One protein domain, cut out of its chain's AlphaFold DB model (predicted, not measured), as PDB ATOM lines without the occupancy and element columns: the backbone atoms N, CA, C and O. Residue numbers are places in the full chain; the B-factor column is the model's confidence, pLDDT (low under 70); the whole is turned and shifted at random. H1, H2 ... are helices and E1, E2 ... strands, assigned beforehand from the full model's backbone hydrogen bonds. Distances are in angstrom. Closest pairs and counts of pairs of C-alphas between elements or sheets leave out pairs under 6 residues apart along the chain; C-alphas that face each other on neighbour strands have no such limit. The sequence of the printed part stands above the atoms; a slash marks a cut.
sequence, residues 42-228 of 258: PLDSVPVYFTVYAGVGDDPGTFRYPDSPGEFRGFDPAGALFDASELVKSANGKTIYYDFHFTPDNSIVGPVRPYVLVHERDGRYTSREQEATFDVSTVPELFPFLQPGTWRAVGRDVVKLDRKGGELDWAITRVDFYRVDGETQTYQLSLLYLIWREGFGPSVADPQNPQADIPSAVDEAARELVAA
ATOM      1  N   PRO A  42      96.590  99.075 136.038       90.81
ATOM      2  CA  PRO A  42      97.228  98.387 137.154       90.81
ATOM      3  C   PRO A  42      96.819  96.908 137.153       90.81
ATOM      4  O   PRO A  42      95.758  96.550 136.622       90.81
ATOM      5  N   LEU A  43      97.661  96.036 137.705       90.00
ATOM      6  CA  LEU A  43      97.200  94.705 138.089       90.00
ATOM      7  C   LEU A  43      96.221  94.815 139.264       90.00
ATOM      8  O   LEU A  43      96.202  95.805 139.996       90.00
ATOM      9  N   ASP A  44      95.394  93.789 139.433       89.44
ATOM     10  CA  ASP A  44      94.565  93.684 140.623       89.44
ATOM     11  C   ASP A  44      95.455  93.400 141.836       89.44
ATOM     12  O   ASP A  44      96.391  92.598 141.766       89.44
ATOM     13  N   SER A  45      95.164  94.069 142.950       87.25
ATOM     14  CA  SER A  45      95.830  93.777 144.215       87.25
ATOM     15  C   SER A  45      95.371  92.402 144.703       87.25
ATOM     16  O   SER A  45      94.169  92.119 144.739       87.25
ATOM     17  N   VAL A  46      96.324  91.537 145.045       87.00
ATOM     18  CA  VAL A  46      96.070  90.161 145.484       87.00
ATOM     19  C   VAL A  46      96.810  89.884 146.789       87.00
ATOM     20  O   VAL A  46      97.915  90.394 146.968       87.00
ATOM     21  N   PRO A  47      96.253  89.060 147.693       88.31
ATOM     22  CA  PRO A  47      96.997  88.564 148.842       88.31
ATOM     23  C   PRO A  47      98.228  87.778 148.387       88.31
ATOM     24  O   PRO A  47      98.117  86.902 147.523       88.31
ATOM     25  N   VAL A  48      99.390  88.060 148.976       87.75
ATOM     26  CA  VAL A  48     100.645  87.381 148.624       87.75
ATOM     27  C   VAL A  48     101.360  86.814 149.839       87.75
ATOM     28  O   VAL A  48     101.316  87.369 150.933       87.75
ATOM     29  N   TYR A  49     102.071  85.718 149.626       88.50
ATOM     30  CA  TYR A  49     103.138  85.271 150.510       88.50
ATOM     31  C   TYR A  49     104.465  85.817 150.000       88.50
ATOM     32  O   TYR A  49     104.651  85.976 148.792       88.50
ATOM     33  N   PHE A  50     105.391  86.081 150.916       86.38
ATOM     34  CA  PHE A  50     106.722  86.547 150.563       86.38
ATOM     35  C   PHE A  50     107.808  85.906 151.423       86.38
ATOM     36  O   PHE A  50     107.605  85.529 152.582       86.38
ATOM     37  N   THR A  51     109.001  85.852 150.847       86.31
ATOM     38  CA  THR A  51     110.258  85.571 151.531       86.31
ATOM     39  C   THR A  51     111.354  86.450 150.956       86.31
ATOM     40  O   THR A  51     111.410  86.668 149.748       86.31
ATOM     41  N   VAL A  52     112.247  86.920 151.819       85.75
ATOM     42  CA  VAL A  52     113.428  87.685 151.438       85.75
ATOM     43  C   VAL A  52     114.663  87.002 151.995       85.75
ATOM     44  O   VAL A  52     114.757  86.693 153.186       85.75
ATOM     45  N   TYR A  53     115.620  86.779 151.107       85.75
ATOM     46  CA  TYR A  53     116.937  86.267 151.431       85.75
ATOM     47  C   TYR A  53     117.963  87.379 151.289       85.75
ATOM     48  O   TYR A  53     117.893  88.175 150.355       85.75
ATOM     49  N   ALA A  54     118.933  87.400 152.195       84.62
ATOM     50  CA  ALA A  54     120.088  88.276 152.116       84.62
ATOM     51  C   ALA A  54     121.350  87.424 152.001       84.62
ATOM     52  O   ALA A  54     121.499  86.423 152.701       84.62
ATOM     53  N   GLY A  55     122.260  87.823 151.121       81.31
ATOM     54  CA  GLY A  55     123.565  87.198 150.981       81.31
ATOM     55  C   GLY A  55     124.632  88.273 150.956       81.31
ATOM     56  O   GLY A  55     124.619  89.151 150.097       81.31
ATOM     57  N   VAL A  56     125.540  88.197 151.920       77.00
ATOM     58  CA  VAL A  56     126.674  89.111 152.070       77.00
ATOM     59  C   VAL A  56     127.912  88.445 151.478       77.00
ATOM     60  O   VAL A  56     128.086  87.233 151.605       77.00
ATOM     61  N   GLY A  57     128.766  89.228 150.832       70.62
ATOM     62  CA  GLY A  57     130.024  88.750 150.268       70.62
ATOM     63  C   GLY A  57     130.827  89.897 149.669       70.62
ATOM     64  O   GLY A  57     130.423  91.051 149.770       70.62
ATOM     65  N   ASP A  58     131.932  89.558 149.012       74.69
ATOM     66  CA  ASP A  58     132.839  90.547 148.413       74.69
ATOM     67  C   ASP A  58     132.565  90.784 146.915       74.69
ATOM     68  O   ASP A  58     133.092  91.721 146.325       74.69
ATOM     69  N   ASP A  59     131.729  89.945 146.296       75.19
ATOM     70  CA  ASP A  59     131.365  90.020 144.877       75.19
ATOM     71  C   ASP A  59     129.941  89.476 144.650       75.19
ATOM     72  O   ASP A  59     129.537  88.509 145.304       75.19
ATOM     73  N   PRO A  60     129.148  90.039 143.727       69.81
ATOM     74  CA  PRO A  60     127.768  89.604 143.520       69.81
ATOM     75  C   PRO A  60     127.627  88.181 142.940       69.81
ATOM     76  O   PRO A  60     126.612  87.516 143.162       69.81
ATOM     77  N   GLY A  61     128.638  87.642 142.255       71.38
ATOM     78  CA  GLY A  61     128.693  86.240 141.821       71.38
ATOM     79  C   GLY A  61     128.860  85.239 142.975       71.38
ATOM     80  O   GLY A  61     128.693  84.024 142.787       71.38
ATOM     81  N   THR A  62     129.154  85.728 144.184       69.19
ATOM     82  CA  THR A  62     129.262  84.907 145.399       69.19
ATOM     83  C   THR A  62     127.925  84.645 146.078       69.19
ATOM     84  O   THR A  62     127.856  83.716 146.883       69.19
ATOM     85  N   PHE A  63     126.852  85.371 145.728       80.44
ATOM     86  CA  PHE A  63     125.524  85.059 146.255       80.44
ATOM     87  C   PHE A  63     125.158  83.611 145.903       80.44
ATOM     88  O   PHE A  63     125.219  83.179 144.746       80.44
ATOM     89  N   ARG A  64     124.794  82.837 146.926       80.50
ATOM     90  CA  ARG A  64     124.307  81.465 146.792       80.50
ATOM     91  C   ARG A  64     122.860  81.439 147.224       80.50
ATOM     92  O   ARG A  64     122.517  81.985 148.269       80.50
ATOM     93  N   TYR A  65     122.030  80.796 146.409       80.94
ATOM     94  CA  TYR A  65     120.655  80.548 146.800       80.94
ATOM     95  C   TYR A  65     120.666  79.695 148.079       80.94
ATOM     96  O   TYR A  65     121.341  78.663 148.093       80.94
ATOM     97  N   PRO A  66     120.008  80.140 149.154       78.00
ATOM     98  CA  PRO A  66     120.118  79.485 150.447       78.00
ATOM     99  C   PRO A  66     119.371  78.149 150.471       78.00
ATOM    100  O   PRO A  66     118.307  77.997 149.876       78.00
ATOM    101  N   ASP A  67     119.927  77.188 151.210       74.38
ATOM    102  CA  ASP A  67     119.306  75.876 151.439       74.38
ATOM    103  C   ASP A  67     118.274  75.904 152.578       74.38
ATOM    104  O   ASP A  67     117.526  74.945 152.773       74.38
ATOM    105  N   SER A  68     118.243  76.993 153.353       69.31
ATOM    106  CA  SER A  68     117.344  77.171 154.485       69.31
ATOM    107  C   SER A  68     116.337  78.300 154.254       69.31
ATOM    108  O   SER A  68     116.630  79.265 153.546       69.31
ATOM    109  N   PRO A  69     115.177  78.229 154.924       67.75
ATOM    110  CA  PRO A  69     114.243  79.339 155.048       67.75
ATOM    111  C   PRO A  69     114.974  80.643 155.482       67.75
ATOM    112  O   PRO A  69     115.749  80.623 156.435       67.75
ATOM    113  N   GLY A  70     114.783  81.756 154.766       70.44
ATOM    114  CA  GLY A  70     115.281  83.096 155.106       70.44
ATOM    115  C   GLY A  70     114.578  83.739 156.310       70.44
ATOM    116  O   GLY A  70     113.506  83.327 156.749       70.44
ATOM    117  N   GLU A  71     115.165  84.791 156.859       70.06
ATOM    118  CA  GLU A  71     114.698  85.341 158.137       70.06
ATOM    119  C   GLU A  71     113.471  86.253 157.997       70.06
ATOM    120  O   GLU A  71     112.644  86.316 158.906       70.06
ATOM    121  N   PHE A  72     113.311  86.924 156.851       79.81
ATOM    122  CA  PHE A  72     112.205  87.849 156.611       79.81
ATOM    123  C   PHE A  72     111.175  87.233 155.668       79.81
ATOM    124  O   PHE A  72     111.423  87.042 154.478       79.81
ATOM    125  N   ARG A  73     110.009  86.881 156.212       82.12
ATOM    126  CA  ARG A  73     108.965  86.142 155.498       82.12
ATOM    127  C   ARG A  73     107.596  86.407 156.100       82.12
ATOM    128  O   ARG A  73     107.499  86.726 157.286       82.12
ATOM    129  N   GLY A  74     106.543  86.204 155.324       83.44
ATOM    130  CA  GLY A  74     105.193  86.335 155.847       83.44
ATOM    131  C   GLY A  74     104.106  86.257 154.793       83.44
ATOM    132  O   GLY A  74     104.329  85.862 153.649       83.44
ATOM    133  N   PHE A  75     102.917  86.649 155.231       85.81
ATOM    134  CA  PHE A  75     101.728  86.812 154.414       85.81
ATOM    135  C   PHE A  75     101.319  88.286 154.441       85.81
ATOM    136  O   PHE A  75     101.207  88.877 155.517       85.81
ATOM    137  N   ASP A  76     101.106  88.870 153.267       82.88
ATOM    138  CA  ASP A  76     100.699  90.257 153.072       82.88
ATOM    139  C   ASP A  76      99.349  90.321 152.336       82.88
ATOM    140  O   ASP A  76      99.291  90.501 151.118       82.88
ATOM    141  N   PRO A  77      98.225  90.146 153.055       82.88
ATOM    142  CA  PRO A  77      96.895  90.166 152.452       82.88
ATOM    143  C   PRO A  77      96.410  91.564 152.066       82.88
ATOM    144  O   PRO A  77      95.407  91.688 151.367       82.88
ATOM    145  N   ALA A  78      97.055  92.612 152.582       80.31
ATOM    146  CA  ALA A  78      96.616  93.996 152.426       80.31
ATOM    147  C   ALA A  78      97.511  94.805 151.475       80.31
ATOM    148  O   ALA A  78      97.266  96.000 151.315       80.31
ATOM    149  N   GLY A  79      98.540  94.179 150.894       78.62
ATOM    150  CA  GLY A  79      99.531  94.843 150.051       78.62
ATOM    151  C   GLY A  79     100.327  95.917 150.791       78.62
ATOM    152  O   GLY A  79     100.694  96.933 150.210       78.62
ATOM    153  N   ALA A  80     100.538  95.746 152.100       75.81
ATOM    154  CA  ALA A  80     101.274  96.713 152.909       75.81
ATOM    155  C   ALA A  80     102.774  96.713 152.589       75.81
ATOM    156  O   ALA A  80     103.434  97.731 152.787       75.81
ATOM    157  N   LEU A  81     103.300  95.571 152.143       72.44
ATOM    158  CA  LEU A  81     104.689  95.389 151.753       72.44
ATOM    159  C   LEU A  81     104.848  95.227 150.240       72.44
ATOM    160  O   LEU A  81     105.842  95.684 149.677       72.44
ATOM    161  N   PHE A  82     103.884  94.576 149.594       77.44
ATOM    162  CA  PHE A  82     103.854  94.407 148.151       77.44
ATOM    163  C   PHE A  82     102.443  94.643 147.620       77.44
ATOM    164  O   PHE A  82     101.563  93.798 147.773       77.44
ATOM    165  N   ASP A  83     102.236  95.773 146.950       82.25
ATOM    166  CA  ASP A  83     101.006  96.020 146.209       82.25
ATOM    167  C   ASP A  83     101.219  95.731 144.722       82.25
ATOM    168  O   ASP A  83     101.874  96.489 144.003       82.25
ATOM    169  N   ALA A  84     100.624  94.636 144.243       84.06
ATOM    170  CA  ALA A  84     100.660  94.275 142.830       84.06
ATOM    171  C   ALA A  84     100.071  95.373 141.928       84.06
ATOM    172  O   ALA A  84     100.400  95.415 140.745       84.06
ATOM    173  N   SER A  85      99.234  96.275 142.457       85.38
ATOM    174  CA  SER A  85      98.639  97.360 141.673       85.38
ATOM    175  C   SER A  85      99.657  98.396 141.172       85.38
ATOM    176  O   SER A  85      99.399  99.068 140.169       85.38
ATOM    177  N   GLU A  86     100.845  98.449 141.783       84.81
ATOM    178  CA  GLU A  86     101.982  99.254 141.319       84.81
ATOM    179  C   GLU A  86     102.608  98.690 140.025       84.81
ATOM    180  O   GLU A  86     103.283  99.406 139.284       84.81
ATOM    181  N   LEU A  87     102.346  97.420 139.688       86.50
ATOM    182  CA  LEU A  87     102.679  96.846 138.384       86.50
ATOM    183  C   LEU A  87     101.624  97.284 137.365       86.50
ATOM    184  O   LEU A  87     100.480  96.823 137.365       86.50
ATOM    185  N   VAL A  88     102.007  98.159 136.442       90.56
ATOM    186  CA  VAL A  88     101.073  98.761 135.490       90.56
ATOM    187  C   VAL A  88     101.266  98.152 134.105       90.56
ATOM    188  O   VAL A  88     102.259  98.401 133.435       90.56
ATOM    189  N   LYS A  89     100.306  97.373 133.608       91.50
ATOM    190  CA  LYS A  89     100.373  96.763 132.272       91.50
ATOM    191  C   LYS A  89      99.924  97.713 131.160       91.50
ATOM    192  O   LYS A  89      98.971  98.485 131.281       91.50
ATOM    193  N   SER A  90     100.602  97.600 130.026       90.31
ATOM    194  CA  SER A  90     100.167  98.138 128.731       90.31
ATOM    195  C   SER A  90      98.858  97.489 128.257       90.31
ATOM    196  O   SER A  90      98.573  96.335 128.579       90.31
ATOM    197  N   ALA A  91      98.079  98.194 127.430       88.62
ATOM    198  CA  ALA A  91      96.796  97.701 126.912       88.62
ATOM    199  C   ALA A  91      96.882  96.353 126.170       88.62
ATOM    200  O   ALA A  91      95.948  95.558 126.216       88.62
ATOM    201  N   ASN A  92      98.001  96.079 125.495       86.94
ATOM    202  CA  ASN A  92      98.236  94.817 124.785       86.94
ATOM    203  C   ASN A  92      98.912  93.740 125.661       86.94
ATOM    204  O   ASN A  92      99.260  92.666 125.157       86.94
ATOM    205  N   GLY A  93      99.160  94.046 126.940       90.44
ATOM    206  CA  GLY A  93      99.810  93.175 127.912       90.44
ATOM    207  C   GLY A  93     101.256  92.802 127.580       90.44
ATOM    208  O   GLY A  93     101.764  91.859 128.172       90.44
ATOM    209  N   LYS A  94     101.929  93.448 126.616       90.75
ATOM    210  CA  LYS A  94     103.327  93.122 126.259       90.75
ATOM    211  C   LYS A  94     104.335  93.667 127.260       90.75
ATOM    212  O   LYS A  94     105.394  93.077 127.421       90.75
ATOM    213  N   THR A  95     103.989  94.760 127.921       91.19
ATOM    214  CA  THR A  95     104.874  95.468 128.843       91.19
ATOM    215  C   THR A  95     104.180  95.689 130.174       91.19
ATOM    216  O   THR A  95     102.984  96.007 130.183       91.19
ATOM    217  N   ILE A  96     104.938  95.552 131.258       88.38
ATOM    218  CA  ILE A  96     104.591  96.020 132.601       88.38
ATOM    219  C   ILE A  96     105.545  97.169 132.934       88.38
ATOM    220  O   ILE A  96     106.749  97.039 132.749       88.38
ATOM    221  N   TYR A  97     105.001  98.295 133.369       87.25
ATOM    222  CA  TYR A  97     105.738  99.428 133.910       87.25
ATOM    223  C   TYR A  97     105.770  99.272 135.423       87.25
ATOM    224  O   TYR A  97     104.728  98.992 136.020       87.25
ATOM    225  N   TYR A  98     106.942  99.437 136.019       82.12
ATOM    226  CA  TYR A  98     107.100  99.354 137.460       82.12
ATOM    227  C   TYR A  98     108.177 100.321 137.928       82.12
ATOM    228  O   TYR A  98     109.089 100.654 137.173       82.12
ATOM    229  N   ASP A  99     108.062 100.765 139.167       78.44
ATOM    230  CA  ASP A  99     109.027 101.649 139.791       78.44
ATOM    231  C   ASP A  99     109.990 100.827 140.644       78.44
ATOM    232  O   ASP A  99     109.601  99.883 141.337       78.44
ATOM    233  N   PHE A 100     111.282 101.147 140.579       71.75
ATOM    234  CA  PHE A 100     112.268 100.425 141.373       71.75
ATOM    235  C   PHE A 100     112.227 100.876 142.839       71.75
ATOM    236  O   PHE A 100     112.885 101.843 143.224       71.75
ATOM    237  N   HIS A 101     111.436 100.172 143.653       64.69
ATOM    238  CA  HIS A 101     111.351 100.374 145.098       64.69
ATOM    239  C   HIS A 101     112.291  99.418 145.839       64.69
ATOM    240  O   HIS A 101     112.297  98.214 145.599       64.69
ATOM    241  N   PHE A 102     113.078  99.960 146.769       57.25
ATOM    242  CA  PHE A 102     114.048  99.186 147.555       57.25
ATOM    243  C   PHE A 102     113.497  98.714 148.889       57.25
ATOM    244  O   PHE A 102     113.971  97.720 149.440       57.25
ATOM    245  N   THR A 103     112.513  99.435 149.426       52.44
ATOM    246  CA  THR A 103     111.921  99.103 150.713       52.44
ATOM    247  C   THR A 103     110.403  99.078 150.629       52.44
ATOM    248  O   THR A 103     109.806  99.974 150.029       52.44
ATOM    249  N   PRO A 104     109.766  98.102 151.289       47.66
ATOM    250  CA  PRO A 104     108.313  98.046 151.395       47.66
ATOM    251  C   PRO A 104     107.677  99.288 152.052       47.66
ATOM    252  O   PRO A 104     106.525  99.619 151.803       47.66
ATOM    253  N   ASP A 105     108.427 100.002 152.899       51.94
ATOM    254  CA  ASP A 105     107.969 101.181 153.645       51.94
ATOM    255  C   ASP A 105     108.352 102.530 153.002       51.94
ATOM    256  O   ASP A 105     108.063 103.588 153.573       51.94
ATOM    257  N   ASN A 106     109.003 102.512 151.831       48.81
ATOM    258  CA  ASN A 106     109.581 103.682 151.157       48.81
ATOM    259  C   ASN A 106     110.576 104.501 152.014       48.81
ATOM    260  O   ASN A 106     110.774 105.691 151.766       48.81
ATOM    261  N   SER A 107     111.203 103.902 153.034       46.00
ATOM    262  CA  SER A 107     112.257 104.543 153.837       46.00
ATOM    263  C   SER A 107     113.515 104.888 153.032       46.00
ATOM    264  O   SER A 107     114.239 105.812 153.408       46.00
ATOM    265  N   ILE A 108     113.757 104.214 151.905       51.81
ATOM    266  CA  ILE A 108     114.786 104.611 150.938       51.81
ATOM    267  C   ILE A 108     114.141 105.470 149.856       51.81
ATOM    268  O   ILE A 108     113.444 104.977 148.971       51.81
ATOM    269  N   VAL A 109     114.406 106.772 149.925       46.47
ATOM    270  CA  VAL A 109     113.911 107.760 148.965       46.47
ATOM    271  C   VAL A 109     115.006 108.031 147.936       46.47
ATOM    272  O   VAL A 109     115.836 108.922 148.102       46.47
ATOM    273  N   GLY A 110     115.027 107.232 146.871       51.66
ATOM    274  CA  GLY A 110     115.730 107.569 145.631       51.66
ATOM    275  C   GLY A 110     114.796 108.289 144.652       51.66
ATOM    276  O   GLY A 110     113.576 108.266 144.842       51.66
ATOM    277  N   PRO A 111     115.317 108.924 143.585       54.31
ATOM    278  CA  PRO A 111     114.464 109.297 142.465       54.31
ATOM    279  C   PRO A 111     113.745 108.042 141.962       54.31
ATOM    280  O   PRO A 111     114.388 107.014 141.757       54.31
ATOM    281  N   VAL A 112     112.428 108.131 141.768       62.19
ATOM    282  CA  VAL A 112     111.647 107.055 141.150       62.19
ATOM    283  C   VAL A 112     112.276 106.743 139.793       62.19
ATOM    284  O   VAL A 112     112.363 107.614 138.923       62.19
ATOM    285  N   ARG A 113     112.783 105.518 139.643       70.38
ATOM    286  CA  ARG A 113     113.348 105.017 138.391       70.38
ATOM    287  C   ARG A 113     112.362 104.012 137.809       70.38
ATOM    288  O   ARG A 113     112.426 102.838 138.182       70.38
ATOM    289  N   PRO A 114     111.432 104.467 136.949       73.56
ATOM    290  CA  PRO A 114     110.553 103.550 136.256       73.56
ATOM    291  C   PRO A 114     111.397 102.678 135.336       73.56
ATOM    292  O   PRO A 114     112.285 103.168 134.634       73.56
ATOM    293  N   TYR A 115     111.092 101.393 135.311       77.88
ATOM    294  CA  TYR A 115     111.637 100.449 134.356       77.88
ATOM    295  C   TYR A 115     110.503  99.617 133.764       77.88
ATOM    296  O   TYR A 115     109.337  99.692 134.174       77.88
ATOM    297  N   VAL A 116     110.837  98.855 132.730       85.31
ATOM    298  CA  VAL A 116     109.870  98.031 132.016       85.31
ATOM    299  C   VAL A 116     110.230  96.563 132.127       85.31
ATOM    300  O   VAL A 116     111.387  96.171 131.974       85.31
ATOM    301  N   LEU A 117     109.207  95.743 132.340       88.19
ATOM    302  CA  LEU A 117     109.287  94.309 132.146       88.19
ATOM    303  C   LEU A 117     108.636  93.945 130.819       88.19
ATOM    304  O   LEU A 117     107.523  94.387 130.512       88.19
ATOM    305  N   VAL A 118     109.320  93.123 130.031       90.25
ATOM    306  CA  VAL A 118     108.879  92.738 128.688       90.25
ATOM    307  C   VAL A 118     108.402  91.295 128.705       90.25
ATOM    308  O   VAL A 118     109.083  90.416 129.221       90.25
ATOM    309  N   HIS A 119     107.221  91.052 128.135       92.12
ATOM    310  CA  HIS A 119     106.666  89.713 127.968       92.12
ATOM    311  C   HIS A 119     107.559  88.882 127.045       92.12
ATOM    312  O   HIS A 119     107.767  89.255 125.890       92.12
ATOM    313  N   GLU A 120     108.030  87.738 127.530       91.00
ATOM    314  CA  GLU A 120     108.824  86.801 126.734       91.00
ATOM    315  C   GLU A 120     107.946  85.672 126.185       91.00
ATOM    316  O   GLU A 120     107.816  85.490 124.975       91.00
ATOM    317  N   ARG A 121     107.317  84.908 127.084       90.69
ATOM    318  CA  ARG A 121     106.453  83.759 126.768       90.69
ATOM    319  C   ARG A 121     105.641  83.347 127.986       90.69
ATOM    320  O   ARG A 121     106.023  83.677 129.099       90.69
ATOM    321  N   ASP A 122     104.511  82.674 127.781       92.44
ATOM    322  CA  ASP A 122     103.746  82.003 128.852       92.44
ATOM    323  C   ASP A 122     103.422  82.889 130.073       92.44
ATOM    324  O   ASP A 122     103.442  82.444 131.214       92.44
ATOM    325  N   GLY A 123     103.157  84.179 129.842       94.06
ATOM    326  CA  GLY A 123     102.935  85.169 130.904       94.06
ATOM    327  C   GLY A 123     104.168  85.544 131.744       94.06
ATOM    328  O   GLY A 123     104.001  86.232 132.743       94.06
ATOM    329  N   ARG A 124     105.386  85.128 131.376       95.25
ATOM    330  CA  ARG A 124     106.652  85.543 132.008       95.25
ATOM    331  C   ARG A 124     107.134  86.876 131.433       95.25
ATOM    332  O   ARG A 124     107.142  87.065 130.213       95.25
ATOM    333  N   TYR A 125     107.542  87.768 132.323       94.31
ATOM    334  CA  TYR A 125     108.075  89.094 132.051       94.31
ATOM    335  C   TYR A 125     109.430  89.236 132.728       94.31
ATOM    336  O   TYR A 125     109.589  88.798 133.867       94.31
ATOM    337  N   THR A 126     110.387  89.855 132.049       91.19
ATOM    338  CA  THR A 126     111.740  90.074 132.574       91.19
ATOM    339  C   THR A 126     112.098  91.549 132.494       91.19
ATOM    340  O   THR A 126     111.735  92.225 131.523       91.19
ATOM    341  N   SER A 127     112.764  92.072 133.526       86.50
ATOM    342  CA  SER A 127     113.247  93.452 133.497       86.50
ATOM    343  C   SER A 127     114.456  93.607 132.580       86.50
ATOM    344  O   SER A 127     115.268  92.694 132.400       86.50
ATOM    345  N   ARG A 128     114.562  94.796 131.988       70.19
ATOM    346  CA  ARG A 128     115.777  95.292 131.339       70.19
ATOM    347  C   ARG A 128     116.221  96.532 132.110       70.19
ATOM    348  O   ARG A 128     115.392  97.401 132.351       70.19
ATOM    349  N   GLU A 129     117.493  96.572 132.505       66.00
ATOM    350  CA  GLU A 129     118.159  97.760 133.071       66.00
ATOM    351  C   GLU A 129     117.470  98.382 134.295       66.00
ATOM    352  O   GLU A 129     117.015  99.523 134.293       66.00
ATOM    353  N   GLN A 130     117.412  97.625 135.385       80.19
ATOM    354  CA  GLN A 130     116.846  98.098 136.639       80.19
ATOM    355  C   GLN A 130     117.968  98.597 137.542       80.19
ATOM    356  O   GLN A 130     118.725  97.816 138.111       80.19
ATOM    357  N   GLU A 131     118.099  99.911 137.663       81.56
ATOM    358  CA  GLU A 131     119.176 100.480 138.452       81.56
ATOM    359  C   GLU A 131     118.811 101.820 139.081       81.56
ATOM    360  O   GLU A 131     118.186 102.670 138.446       81.56
ATOM    361  N   ALA A 132     119.263 102.047 140.314       81.81
ATOM    362  CA  ALA A 132     119.226 103.371 140.913       81.81
ATOM    363  C   ALA A 132     120.462 103.662 141.762       81.81
ATOM    364  O   ALA A 132     121.060 102.776 142.371       81.81
ATOM    365  N   THR A 133     120.791 104.947 141.844       84.12
ATOM    366  CA  THR A 133     121.717 105.505 142.831       84.12
ATOM    367  C   THR A 133     120.913 106.377 143.784       84.12
ATOM    368  O   THR A 133     120.081 107.172 143.337       84.12
ATOM    369  N   PHE A 134     121.128 106.209 145.084       82.19
ATOM    370  CA  PHE A 134     120.384 106.902 146.129       82.19
ATOM    371  C   PHE A 134     121.253 107.139 147.362       82.19
ATOM    372  O   PHE A 134     122.225 106.423 147.601       82.19
ATOM    373  N   ASP A 135     120.869 108.128 148.163       84.12
ATOM    374  CA  ASP A 135     121.529 108.430 149.427       84.12
ATOM    375  C   ASP A 135     120.696 107.923 150.599       84.12
ATOM    376  O   ASP A 135     119.486 108.136 150.680       84.12
ATOM    377  N   VAL A 136     121.369 107.281 151.546       81.25
ATOM    378  CA  VAL A 136     120.793 106.888 152.827       81.25
ATOM    379  C   VAL A 136     121.258 107.894 153.869       81.25
ATOM    380  O   VAL A 136     122.453 108.038 154.119       81.25
ATOM    381  N   SER A 137     120.319 108.611 154.479       79.94
ATOM    382  CA  SER A 137     120.608 109.580 155.546       79.94
ATOM    383  C   SER A 137     120.512 108.953 156.938       79.94
ATOM    384  O   SER A 137     121.284 109.292 157.834       79.94
ATOM    385  N   THR A 138     119.588 108.010 157.111       76.94
ATOM    386  CA  THR A 138     119.344 107.263 158.348       76.94
ATOM    387  C   THR A 138     119.199 105.785 158.032       76.94
ATOM    388  O   THR A 138     118.578 105.443 157.030       76.94
ATOM    389  N   VAL A 139     119.732 104.925 158.901       75.81
ATOM    390  CA  VAL A 139     119.638 103.466 158.752       75.81
ATOM    391  C   VAL A 139     118.163 103.034 158.745       75.81
ATOM    392  O   VAL A 139     117.479 103.271 159.746       75.81
ATOM    393  N   PRO A 140     117.662 102.408 157.664       71.38
ATOM    394  CA  PRO A 140     116.306 101.873 157.620       71.38
ATOM    395  C   PRO A 140     116.131 100.714 158.606       71.38
ATOM    396  O   PRO A 140     116.986  99.833 158.684       71.38
ATOM    397  N   GLU A 141     115.000 100.666 159.313       70.31
ATOM    398  CA  GLU A 141     114.712  99.604 160.291       70.31
ATOM    399  C   GLU A 141     114.666  98.214 159.637       70.31
ATOM    400  O   GLU A 141     115.228  97.259 160.167       70.31
ATOM    401  N   LEU A 142     114.059  98.115 158.449       62.50
ATOM    402  CA  LEU A 142     113.955  96.866 157.685       62.50
ATOM    403  C   LEU A 142     115.267  96.453 156.999       62.50
ATOM    404  O   LEU A 142     115.419  95.295 156.618       62.50
ATOM    405  N   PHE A 143     116.217  97.378 156.848       71.69
ATOM    406  CA  PHE A 143     117.475  97.146 156.138       71.69
ATOM    407  C   PHE A 143     118.648  97.749 156.919       71.69
ATOM    408  O   PHE A 143     119.300  98.681 156.443       71.69
ATOM    409  N   PRO A 144     118.957  97.214 158.118       72.44
ATOM    410  CA  PRO A 144     119.957  97.793 159.015       72.44
ATOM    411  C   PRO A 144     121.379  97.798 158.434       72.44
ATOM    412  O   PRO A 144     122.267  98.484 158.938       72.44
ATOM    413  N   PHE A 145     121.616  97.043 157.363       75.00
ATOM    414  CA  PHE A 145     122.879  97.030 156.634       75.00
ATOM    415  C   PHE A 145     123.095  98.277 155.763       75.00
ATOM    416  O   PHE A 145     124.239  98.599 155.442       75.00
ATOM    417  N   LEU A 146     122.037  99.009 155.400       79.06
ATOM    418  CA  LEU A 146     122.153 100.250 154.638       79.06
ATOM    419  C   LEU A 146     122.554 101.391 155.568       79.06
ATOM    420  O   LEU A 146     121.739 102.171 156.056       79.06
ATOM    421  N   GLN A 147     123.853 101.459 155.840       85.94
ATOM    422  CA  GLN A 147     124.462 102.532 156.614       85.94
ATOM    423  C   GLN A 147     124.429 103.863 155.847       85.94
ATOM    424  O   GLN A 147     124.463 103.848 154.611       85.94
ATOM    425  N   PRO A 148     124.430 105.021 156.538       88.25
ATOM    426  CA  PRO A 148     124.373 106.316 155.874       88.25
ATOM    427  C   PRO A 148     125.475 106.495 154.824       88.25
ATOM    428  O   PRO A 148     126.614 106.082 155.054       88.25
ATOM    429  N   GLY A 149     125.145 107.083 153.676       88.19
ATOM    430  CA  GLY A 149     126.042 107.273 152.531       88.19
ATOM    431  C   GLY A 149     125.352 107.036 151.189       88.19
ATOM    432  O   GLY A 149     124.146 106.797 151.146       88.19
ATOM    433  N   THR A 150     126.127 107.092 150.109       89.12
ATOM    434  CA  THR A 150     125.629 106.873 148.746       89.12
ATOM    435  C   THR A 150     125.682 105.393 148.388       89.12
ATOM    436  O   THR A 150     126.678 104.699 148.614       89.12
ATOM    437  N   TRP A 151     124.589 104.911 147.811       88.06
ATOM    438  CA  TRP A 151     124.394 103.528 147.413       88.06
ATOM    439  C   TRP A 151     123.983 103.451 145.954       88.06
ATOM    440  O   TRP A 151     123.303 104.330 145.422       88.06
ATOM    441  N   ARG A 152     124.373 102.357 145.312       87.81
ATOM    442  CA  ARG A 152     123.893 101.947 144.000       87.81
ATOM    443  C   ARG A 152     123.249 100.580 144.143       87.81
ATOM    444  O   ARG A 152     123.799  99.711 144.812       87.81
ATOM    445  N   ALA A 153     122.102 100.396 143.517       86.50
ATOM    446  CA  ALA A 153     121.403  99.128 143.502       86.50
ATOM    447  C   ALA A 153     121.094  98.724 142.066       86.50
ATOM    448  O   ALA A 153     120.589  99.536 141.290       86.50
ATOM    449  N   VAL A 154     121.405  97.475 141.740       86.94
ATOM    450  CA  VAL A 154     121.197  96.860 140.429       86.94
ATOM    451  C   VAL A 154     120.202  95.725 140.617       86.94
ATOM    452  O   VAL A 154     120.471  94.777 141.349       86.94
ATOM    453  N   GLY A 155     119.029  95.854 140.014       85.81
ATOM    454  CA  GLY A 155     117.939  94.900 140.119       85.81
ATOM    455  C   GLY A 155     117.819  93.984 138.906       85.81
ATOM    456  O   GLY A 155     118.277  94.294 137.803       85.81
ATOM    457  N   ARG A 156     117.158  92.851 139.115       87.38
ATOM    458  CA  ARG A 156     116.661  91.982 138.057       87.38
ATOM    459  C   ARG A 156     115.377  91.312 138.512       87.38
ATOM    460  O   ARG A 156     115.372  90.585 139.507       87.38
ATOM    461  N   ASP A 157     114.341  91.475 137.706       88.75
ATOM    462  CA  ASP A 157     112.995  91.033 138.025       88.75
ATOM    463  C   ASP A 157     112.510  90.007 137.010       88.75
ATOM    464  O   ASP A 157     112.709  90.129 135.795       88.75
ATOM    465  N   VAL A 158     111.830  88.996 137.535       93.25
ATOM    466  CA  VAL A 158     111.050  88.031 136.777       93.25
ATOM    467  C   VAL A 158     109.652  88.004 137.368       93.25
ATOM    468  O   VAL A 158     109.450  87.547 138.489       93.25
ATOM    469  N   VAL A 159     108.675  88.459 136.593       94.69
ATOM    470  CA  VAL A 159     107.261  88.440 136.980       94.69
ATOM    471  C   VAL A 159     106.533  87.415 136.128       94.69
ATOM    472  O   VAL A 159     106.652  87.411 134.902       94.69
ATOM    473  N   LYS A 160     105.753  86.545 136.761       96.88
ATOM    474  CA  LYS A 160     104.857  85.607 136.093       96.88
ATOM    475  C   LYS A 160     103.420  86.009 136.357       96.88
ATOM    476  O   LYS A 160     102.964  86.062 137.498       96.88
ATOM    477  N   LEU A 161     102.703  86.233 135.267       96.44
ATOM    478  CA  LEU A 161     101.254  86.344 135.249       96.44
ATOM    479  C   LEU A 161     100.644  85.044 134.719       96.44
ATOM    480  O   LEU A 161     101.267  84.397 133.872       96.44
ATOM    481  N   ASP A 162      99.432  84.686 135.142       94.94
ATOM    482  CA  ASP A 162      98.704  83.474 134.707       94.94
ATOM    483  C   ASP A 162      98.670  83.326 133.173       94.94
ATOM    484  O   ASP A 162      98.847  82.240 132.617       94.94
ATOM    485  N   ARG A 163      98.549  84.461 132.485       95.75
ATOM    486  CA  ARG A 163      98.692  84.640 131.041       95.75
ATOM    487  C   ARG A 163      99.239  86.029 130.736       95.75
ATOM    488  O   ARG A 163      99.326  86.900 131.596       95.75
ATOM    489  N   LYS A 164      99.548  86.283 129.466       96.19
ATOM    490  CA  LYS A 164      99.954  87.615 129.005       96.19
ATOM    491  C   LYS A 164      98.914  88.683 129.389       96.19
ATOM    492  O   LYS A 164      97.768  88.614 128.951       96.19
ATOM    493  N   GLY A 165      99.338  89.674 130.172       92.00
ATOM    494  CA  GLY A 165      98.513  90.777 130.665       92.00
ATOM    495  C   GLY A 165      97.455  90.355 131.687       92.00
ATOM    496  O   GLY A 165      96.503  91.107 131.901       92.00
ATOM    497  N   GLY A 166      97.576  89.158 132.259       94.06
ATOM    498  CA  GLY A 166      96.626  88.597 133.207       94.06
ATOM    499  C   GLY A 166      96.841  89.064 134.646       94.06
ATOM    500  O   GLY A 166      97.100  90.248 134.878       94.06
ATOM    501  N   GLU A 167      96.678  88.136 135.581       93.75
ATOM    502  CA  GLU A 167      96.798  88.320 137.030       93.75
ATOM    503  C   GLU A 167      98.141  87.790 137.529       93.75
ATOM    504  O   GLU A 167      98.726  86.898 136.918       93.75
ATOM    505  N   LEU A 168      98.627  88.328 138.648       94.06
ATOM    506  CA  LEU A 168      99.882  87.889 139.249       94.06
ATOM    507  C   LEU A 168      99.784  86.428 139.716       94.06
ATOM    508  O   LEU A 168      98.906  86.084 140.504       94.06
ATOM    509  N   ASP A 169     100.717  85.589 139.265       94.69
ATOM    510  CA  ASP A 169     100.991  84.283 139.871       94.69
ATOM    511  C   ASP A 169     102.105  84.437 140.917       94.69
ATOM    512  O   ASP A 169     101.931  84.090 142.086       94.69
ATOM    513  N   TRP A 170     103.251  84.983 140.492       94.56
ATOM    514  CA  TRP A 170     104.429  85.204 141.328       94.56
ATOM    515  C   TRP A 170     105.387  86.241 140.736       94.56
ATOM    516  O   TRP A 170     105.346  86.548 139.544       94.56
ATOM    517  N   ALA A 171     106.276  86.764 141.575       93.31
ATOM    518  CA  ALA A 171     107.356  87.668 141.208       93.31
ATOM    519  C   ALA A 171     108.638  87.303 141.966       93.31
ATOM    520  O   ALA A 171     108.593  86.880 143.122       93.31
ATOM    521  N   ILE A 172     109.778  87.453 141.298       92.56
ATOM    522  CA  ILE A 172     111.103  87.235 141.868       92.56
ATOM    523  C   ILE A 172     111.972  88.424 141.499       92.56
ATOM    524  O   ILE A 172     112.135  88.721 140.317       92.56
ATOM    525  N   THR A 173     112.563  89.051 142.504       89.56
ATOM    526  CA  THR A 173     113.401  90.240 142.349       89.56
ATOM    527  C   THR A 173     114.726  89.977 143.037       89.56
ATOM    528  O   THR A 173     114.766  89.706 144.235       89.56
ATOM    529  N   ARG A 174     115.828  90.048 142.293       89.62
ATOM    530  CA  ARG A 174     117.175  90.086 142.865       89.62
ATOM    531  C   ARG A 174     117.675  91.520 142.823       89.62
ATOM    532  O   ARG A 174     117.560  92.155 141.783       89.62
ATOM    533  N   VAL A 175     118.255  92.011 143.913       87.44
ATOM    534  CA  VAL A 175     118.868  93.342 143.971       87.44
ATOM    535  C   VAL A 175     120.255  93.247 144.576       87.44
ATOM    536  O   VAL A 175     120.398  92.859 145.731       87.44
ATOM    537  N   ASP A 176     121.266  93.641 143.815       88.56
ATOM    538  CA  ASP A 176     122.647  93.729 144.269       88.56
ATOM    539  C   ASP A 176     122.945  95.175 144.693       88.56
ATOM    540  O   ASP A 176     122.707  96.116 143.930       88.56
ATOM    541  N   PHE A 177     123.467  95.364 145.905       87.56
ATOM    542  CA  PHE A 177     123.780  96.672 146.475       87.56
ATOM    543  C   PHE A 177     125.286  96.915 146.518       87.56
ATOM    544  O   PHE A 177     126.071  96.069 146.953       87.56
ATOM    545  N   TYR A 178     125.662  98.131 146.140       90.00
ATOM    546  CA  TYR A 178     127.027  98.625 146.100       90.00
ATOM    547  C   TYR A 178     127.123  99.922 146.900       90.00
ATOM    548  O   TYR A 178     126.304 100.832 146.742       90.00
ATOM    549  N   ARG A 179     128.151 100.023 147.737       90.88
ATOM    550  CA  ARG A 179     128.572 101.276 148.362       90.88
ATOM    551  C   ARG A 179     129.284 102.125 147.312       90.88
ATOM    552  O   ARG A 179     130.142 101.600 146.603       90.88
ATOM    553  N   VAL A 180     128.939 103.405 147.216       90.50
ATOM    554  CA  VAL A 180     129.579 104.347 146.288       90.50
ATOM    555  C   VAL A 180     130.429 105.333 147.078       90.50
ATOM    556  O   VAL A 180     129.900 106.096 147.883       90.50
ATOM    557  N   ASP A 181     131.734 105.342 146.809       89.88
ATOM    558  CA  ASP A 181     132.701 106.257 147.416       89.88
ATOM    559  C   ASP A 181     133.489 106.967 146.301       89.88
ATOM    560  O   ASP A 181     134.467 106.451 145.751       89.88
ATOM    561  N   GLY A 182     133.023 108.161 145.918       85.88
ATOM    562  CA  GLY A 182     133.544 108.887 144.758       85.88
ATOM    563  C   GLY A 182     133.243 108.146 143.452       85.88
ATOM    564  O   GLY A 182     132.083 107.928 143.115       85.88
ATOM    565  N   GLU A 183     134.288 107.756 142.720       83.94
ATOM    566  CA  GLU A 183     134.171 106.977 141.475       83.94
ATOM    567  C   GLU A 183     134.179 105.457 141.714       83.94
ATOM    568  O   GLU A 183     133.919 104.684 140.795       83.94
ATOM    569  N   THR A 184     134.473 105.011 142.941       86.31
ATOM    570  CA  THR A 184     134.592 103.585 143.270       86.31
ATOM    571  C   THR A 184     133.260 103.016 143.745       86.31
ATOM    572  O   THR A 184     132.526 103.656 144.498       86.31
ATOM    573  N   GLN A 185     132.968 101.785 143.322       88.44
ATOM    574  CA  GLN A 185     131.785 101.035 143.730       88.44
ATOM    575  C   GLN A 185     132.222  99.712 144.339       88.44
ATOM    576  O   GLN A 185     132.915  98.929 143.694       88.44
ATOM    577  N   THR A 186     131.815  99.467 145.580       89.19
ATOM    578  CA  THR A 186     132.161  98.243 146.307       89.19
ATOM    579  C   THR A 186     130.892  97.457 146.560       89.19
ATOM    580  O   THR A 186     129.990  97.960 147.230       89.19
ATOM    581  N   TYR A 187     130.806  96.232 146.042       88.38
ATOM    582  CA  TYR A 187     129.694  95.335 146.352       88.38
ATOM    583  C   TYR A 187     129.589  95.123 147.867       88.38
ATOM    584  O   TYR A 187     130.599  95.104 148.568       88.38
ATOM    585  N   GLN A 188     128.367  95.019 148.378       87.31
ATOM    586  CA  GLN A 188     128.117  94.803 149.805       87.31
ATOM    587  C   GLN A 188     127.275  93.551 150.041       87.31
ATOM    588  O   GLN A 188     127.581  92.746 150.918       87.31
ATOM    589  N   LEU A 189     126.190  93.391 149.282       87.38
ATOM    590  CA  LEU A 189     125.245  92.291 149.454       87.38
ATOM    591  C   LEU A 189     124.286  92.188 148.272       87.38
ATOM    592  O   LEU A 189     124.106  93.138 147.513       87.38
ATOM    593  N   SER A 190     123.605  91.053 148.195       88.19
ATOM    594  CA  SER A 190     122.437  90.865 147.346       88.19
ATOM    595  C   SER A 190     121.229  90.519 148.205       88.19
ATOM    596  O   SER A 190     121.337  89.777 149.187       88.19
ATOM    597  N   LEU A 191     120.072  91.025 147.804       87.56
ATOM    598  CA  LEU A 191     118.773  90.591 148.289       87.56
ATOM    599  C   LEU A 191     118.066  89.799 147.200       87.56
ATOM    600  O   LEU A 191     118.192  90.102 146.015       87.56
ATOM    601  N   LEU A 192     117.291  88.808 147.613       89.06
ATOM    602  CA  LEU A 192     116.430  88.037 146.735       89.06
ATOM    603  C   LEU A 192     115.038  87.947 147.354       89.06
ATOM    604  O   LEU A 192     114.855  87.322 148.398       89.06
ATOM    605  N   TYR A 193     114.072  88.575 146.697       87.69
ATOM    606  CA  TYR A 193     112.665  88.600 147.064       87.69
ATOM    607  C   TYR A 193     111.928  87.567 146.221       87.69
ATOM    608  O   TYR A 193     112.035  87.583 144.995       87.69
ATOM    609  N   LEU A 194     111.178  86.680 146.866       90.88
ATOM    610  CA  LEU A 194     110.236  85.779 146.209       90.88
ATOM    611  C   LEU A 194     108.849  86.098 146.744       90.88
ATOM    612  O   LEU A 194     108.651  86.164 147.959       90.88
ATOM    613  N   ILE A 195     107.900  86.266 145.833       90.06
ATOM    614  CA  ILE A 195     106.519  86.636 146.127       90.06
ATOM    615  C   ILE A 195     105.607  85.741 145.296       90.06
ATOM    616  O   ILE A 195     105.840  85.574 144.102       90.06
ATOM    617  N   TRP A 196     104.560  85.172 145.887       92.50
ATOM    618  CA  TRP A 196     103.551  84.404 145.152       92.50
ATOM    619  C   TRP A 196     102.158  84.647 145.711       92.50
ATOM    620  O   TRP A 196     101.990  84.853 146.914       92.50
ATOM    621  N   ARG A 197     101.148  84.641 144.835       91.19
ATOM    622  CA  ARG A 197      99.767  84.876 145.266       91.19
ATOM    623  C   ARG A 197      99.265  83.757 146.175       91.19
ATOM    624  O   ARG A 197      99.650  82.591 146.044       91.19
ATOM    625  N   GLU A 198      98.327  84.099 147.047       87.12
ATOM    626  CA  GLU A 198      97.545  83.116 147.786       87.12
ATOM    627  C   GLU A 198      96.830  82.157 146.816       87.12
ATOM    628  O   GLU A 198      96.203  82.570 145.838       87.12
ATOM    629  N   GLY A 199      96.966  80.850 147.054       82.31
ATOM    630  CA  GLY A 199      96.400  79.810 146.190       82.31
ATOM    631  C   GLY A 199      97.188  79.526 144.903       82.31
ATOM    632  O   GLY A 199      96.697  78.779 144.055       82.31
ATOM    633  N   PHE A 200      98.387  80.094 144.722       84.50
ATOM    634  CA  PHE A 200      99.311  79.645 143.677       84.50
ATOM    635  C   PHE A 200     100.128  78.434 144.141       84.50
ATOM    636  O   PHE A 200     100.809  78.480 145.162       84.50
ATOM    637  N   GLY A 201     100.100  77.365 143.341       72.94
ATOM    638  CA  GLY A 201     100.776  76.103 143.641       72.94
ATOM    639  C   GLY A 201      99.891  75.087 144.381       72.94
ATOM    640  O   GLY A 201      98.794  75.414 144.831       72.94
ATOM    641  N   PRO A 202     100.329  73.818 144.461       57.22
ATOM    642  CA  PRO A 202      99.546  72.731 145.054       57.22
ATOM    643  C   PRO A 202      99.563  72.695 146.598       57.22
ATOM    644  O   PRO A 202      98.875  71.859 147.183       57.22
ATOM    645  N   SER A 203     100.343  73.549 147.262       56.38
ATOM    646  CA  SER A 203     100.519  73.578 148.720       56.38
ATOM    647  C   SER A 203      99.547  74.546 149.406       56.38
ATOM    648  O   SER A 203      99.335  75.671 148.957       56.38
ATOM    649  N   VAL A 204      98.974  74.121 150.537       54.06
ATOM    650  CA  VAL A 204      98.321  75.036 151.485       54.06
ATOM    651  C   VAL A 204      99.444  75.729 152.248       54.06
ATOM    652  O   VAL A 204     100.017  75.122 153.145       54.06
ATOM    653  N   ALA A 205      99.796  76.948 151.845       60.25
ATOM    654  CA  ALA A 205     100.851  77.713 152.498       60.25
ATOM    655  C   ALA A 205     100.489  77.964 153.970       60.25
ATOM    656  O   ALA A 205      99.413  78.491 154.258       60.25
ATOM    657  N   ASP A 206     101.372  77.590 154.895       64.50
ATOM    658  CA  ASP A 206     101.256  77.979 156.299       64.50
ATOM    659  C   ASP A 206     101.683  79.451 156.447       64.50
ATOM    660  O   ASP A 206     102.861  79.766 156.243       64.50
ATOM    661  N   PRO A 207     100.790  80.377 156.852       59.44
ATOM    662  CA  PRO A 207     101.166  81.772 157.084       59.44
ATOM    663  C   PRO A 207     102.260  81.947 158.143       59.44
ATOM    664  O   PRO A 207     102.942  82.972 158.156       59.44
ATOM    665  N   GLN A 208     102.446  80.963 159.028       60.31
ATOM    666  CA  GLN A 208     103.513  80.945 160.029       60.31
ATOM    667  C   GLN A 208     104.828  80.356 159.490       60.31
ATOM    668  O   GLN A 208     105.890  80.559 160.093       60.31
ATOM    669  N   ASN A 209     104.797  79.669 158.343       63.44
ATOM    670  CA  ASN A 209     105.968  79.040 157.736       63.44
ATOM    671  C   ASN A 209     105.986  79.072 156.189       63.44
ATOM    672  O   ASN A 209     106.195  78.039 155.551       63.44
ATOM    673  N   PRO A 210     105.877  80.256 155.560       59.50
ATOM    674  CA  PRO A 210     105.718  80.379 154.106       59.50
ATOM    675  C   PRO A 210     106.906  79.845 153.288       59.50
ATOM    676  O   PRO A 210     106.756  79.527 152.115       59.50
ATOM    677  N   GLN A 211     108.094  79.714 153.884       58.00
ATOM    678  CA  GLN A 211     109.283  79.194 153.194       58.00
ATOM    679  C   GLN A 211     109.343  77.671 153.077       58.00
ATOM    680  O   GLN A 211     110.052  77.178 152.205       58.00
ATOM    681  N   ALA A 212     108.640  76.922 153.934       59.06
ATOM    682  CA  ALA A 212     108.520  75.473 153.750       59.06
ATOM    683  C   ALA A 212     107.670  75.134 152.515       59.06
ATOM    684  O   ALA A 212     107.807  74.052 151.949       59.06
ATOM    685  N   ASP A 213     106.848  76.092 152.085       74.12
ATOM    686  CA  ASP A 213     105.809  75.906 151.083       74.12
ATOM    687  C   ASP A 213     106.042  76.742 149.816       74.12
ATOM    688  O   ASP A 213     105.090  76.940 149.055       74.12
ATOM    689  N   ILE A 214     107.274  77.226 149.566       85.00
ATOM    690  CA  ILE A 214     107.601  77.943 148.319       85.00
ATOM    691  C   ILE A 214     107.192  77.044 147.145       85.00
ATOM    692  O   ILE A 214     107.708  75.927 147.021       85.00
ATOM    693  N   PRO A 215     106.277  77.496 146.270       89.00
ATOM    694  CA  PRO A 215     105.862  76.701 145.127       89.00
ATOM    695  C   PRO A 215     107.070  76.343 144.257       89.00
ATOM    696  O   PRO A 215     107.904  77.202 143.980       89.00
ATOM    697  N   SER A 216     107.152  75.098 143.778       89.94
ATOM    698  CA  SER A 216     108.332  74.606 143.044       89.94
ATOM    699  C   SER A 216     108.710  75.493 141.855       89.94
ATOM    700  O   SER A 216     109.881  75.777 141.651       89.94
ATOM    701  N   ALA A 217     107.718  76.011 141.125       91.12
ATOM    702  CA  ALA A 217     107.940  76.928 140.008       91.12
ATOM    703  C   ALA A 217     108.608  78.251 140.431       91.12
ATOM    704  O   ALA A 217     109.365  78.829 139.655       91.12
ATOM    705  N   VAL A 218     108.330  78.731 141.648       92.56
ATOM    706  CA  VAL A 218     108.946  79.938 142.218       92.56
ATOM    707  C   VAL A 218     110.382  79.628 142.646       92.56
ATOM    708  O   VAL A 218     111.288  80.379 142.296       92.56
ATOM    709  N   ASP A 219     110.608  78.503 143.336       90.38
ATOM    710  CA  ASP A 219     111.952  78.077 143.762       90.38
ATOM    711  C   ASP A 219     112.879  77.834 142.558       90.38
ATOM    712  O   ASP A 219     113.999  78.341 142.511       90.38
ATOM    713  N   GLU A 220     112.394  77.123 141.537       91.69
ATOM    714  CA  GLU A 220     113.124  76.864 140.293       91.69
ATOM    715  C   GLU A 220     113.497  78.167 139.580       91.69
ATOM    716  O   GLU A 220     114.666  78.379 139.252       91.69
ATOM    717  N   ALA A 221     112.539  79.080 139.397       92.56
ATOM    718  CA  ALA A 221     112.800  80.364 138.753       92.56
ATOM    719  C   ALA A 221     113.768  81.244 139.568       92.56
ATOM    720  O   ALA A 221     114.563  81.985 138.986       92.56
ATOM    721  N   ALA A 222     113.760  81.141 140.900       91.94
ATOM    722  CA  ALA A 222     114.697  81.863 141.753       91.94
ATOM    723  C   ALA A 222     116.120  81.307 141.617       91.94
ATOM    724  O   ALA A 222     117.080  82.071 141.491       91.94
ATOM    725  N   ARG A 223     116.263  79.977 141.555       91.44
ATOM    726  CA  ARG A 223     117.547  79.318 141.271       91.44
ATOM    727  C   ARG A 223     118.071  79.678 139.886       91.44
ATOM    728  O   ARG A 223     119.256  79.977 139.765       91.44
ATOM    729  N   GLU A 224     117.212  79.701 138.865       91.31
ATOM    730  CA  GLU A 224     117.567  80.167 137.516       91.31
ATOM    731  C   GLU A 224     118.084  81.610 137.542       91.31
ATOM    732  O   GLU A 224     119.125  81.903 136.953       91.31
ATOM    733  N   LEU A 225     117.379  82.505 138.243       89.56
ATOM    734  CA  LEU A 225     117.753  83.914 138.350       89.56
ATOM    735  C   LEU A 225     119.119  84.089 139.024       89.56
ATOM    736  O   LEU A 225     119.951  84.856 138.542       89.56
ATOM    737  N   VAL A 226     119.372  83.356 140.112       88.44
ATOM    738  CA  VAL A 226     120.666  83.379 140.808       88.44
ATOM    739  C   VAL A 226     121.774  82.784 139.941       88.44
ATOM    740  O   VAL A 226     122.850  83.373 139.850       88.44
ATOM    741  N   ALA A 227     121.517  81.653 139.279       87.31
ATOM    742  CA  ALA A 227     122.483  80.980 138.412       87.31
ATOM    743  C   ALA A 227     122.855  81.815 137.180       87.31
ATOM    744  O   ALA A 227     123.991  81.746 136.714       87.31
ATOM    745  N   ALA A 228     121.927  82.631 136.675       82.81
ATOM    746  CA  ALA A 228     122.196  83.563 135.587       82.81
ATOM    747  C   ALA A 228     123.158  84.701 135.984       82.81
ATOM    748  O   ALA A 228     123.652  85.395 135.097       82.81
TER     749      ALA A 228
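What this domain is: This is residues 42 to 228 of the 258 residues of an uncharacterized protein of Halogranum gelatinilyticum (UniProt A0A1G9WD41). Picture one twisted sheet of ten strands wrapped round into an open half-barrel, with H1 packed along E9 on its outside. The half-barrel does not close: E2 and E3 are apart, and loops among residues 77 to 87 and 100 to 113 lie across its open side. The 187 printed residues hold ten named strands, E1 to E10, and then one named helix, H1; the sheet is branched, its neighbour pairs antiparallel, and the class is mostly strand. The whole is compact, with a radius of gyration of the C-alphas of 16.0 A, and spans 46 by 37 by 31 A.

Where its parts are: Find C-alpha 48 at (100.645, 87.381, 148.624), where E1, residues 48 to 56, begins; it covers 26.3 A. Next come E2, residues 72 to 76, E3, residues 88 to 90, and E4, residues 95 to 99. E5, residues 114 to 121, is 22.3 A long; E6, residues 124 to 128, runs on into E7, residues 130 to 136, at 59 degrees. E8, residues 149 to 161, measures 36.8 A. E9, residues 168 to 181, starts at C-alpha 168, (99.882, 87.889, 139.249), and measures 38.5 A. E10, residues 184 to 197, measures 39.6 A and bends by 53 degrees at Gln 188. H1, residues 216 to 227, ends at C-alpha 227, (122.483, 80.980, 138.412).

How they stand to each other: Begin at the edge strand E2, which forms a hairpin with E1: N 50 and O 74 are 2.9 A apart. On the other side of E1 is E10, with N 51 and O 194 at 2.9 A. E7, E8, E9 and E10 form a meander, each strand the antiparallel neighbour of the one before; look at N 173 and O 193, 2.9 A, between E9 and E10, and N 156 and O 174, 2.8 A, between E8 and E9. E8 has three neighbours: on its other side from E9 are E7, with N 134 and O 151 at 2.9 A, and E6, with N 125 and O 159 at 2.8 A. A second meander is E3, E4, E5 and E6, with N 120 and O 124 at 2.9 A between E5 and E6, N 96 and O 117 at 2.9 A between E4 and E5, and N 88 and O 97 at 2.9 A between E3 and E4. H1 is on the sheet at a height of 9.3 A, over E9 and only just over E10, on which 3 of its C-alphas fall. It runs along the strands, at 23 degrees to E9 on the local plane; the closest C-alphas of H1 and E9 are those of Ala 222 and Ile 172, 6.5 A apart. In H1 every O i to N i+4 pair is within hydrogen-bond range.

The domain as a whole: The C-alphas farthest apart are those of Gly 182 and Pro 202, at 49.6 A. The printed part has no cut. Long links join E1 to E2, E2 to E3, E4 to E5, E7 to E8 and E10 to H1. The mean pLDDT of the printed part is 81.4; 29 residues are under 70, among them 101 to 112 and 202 to 212.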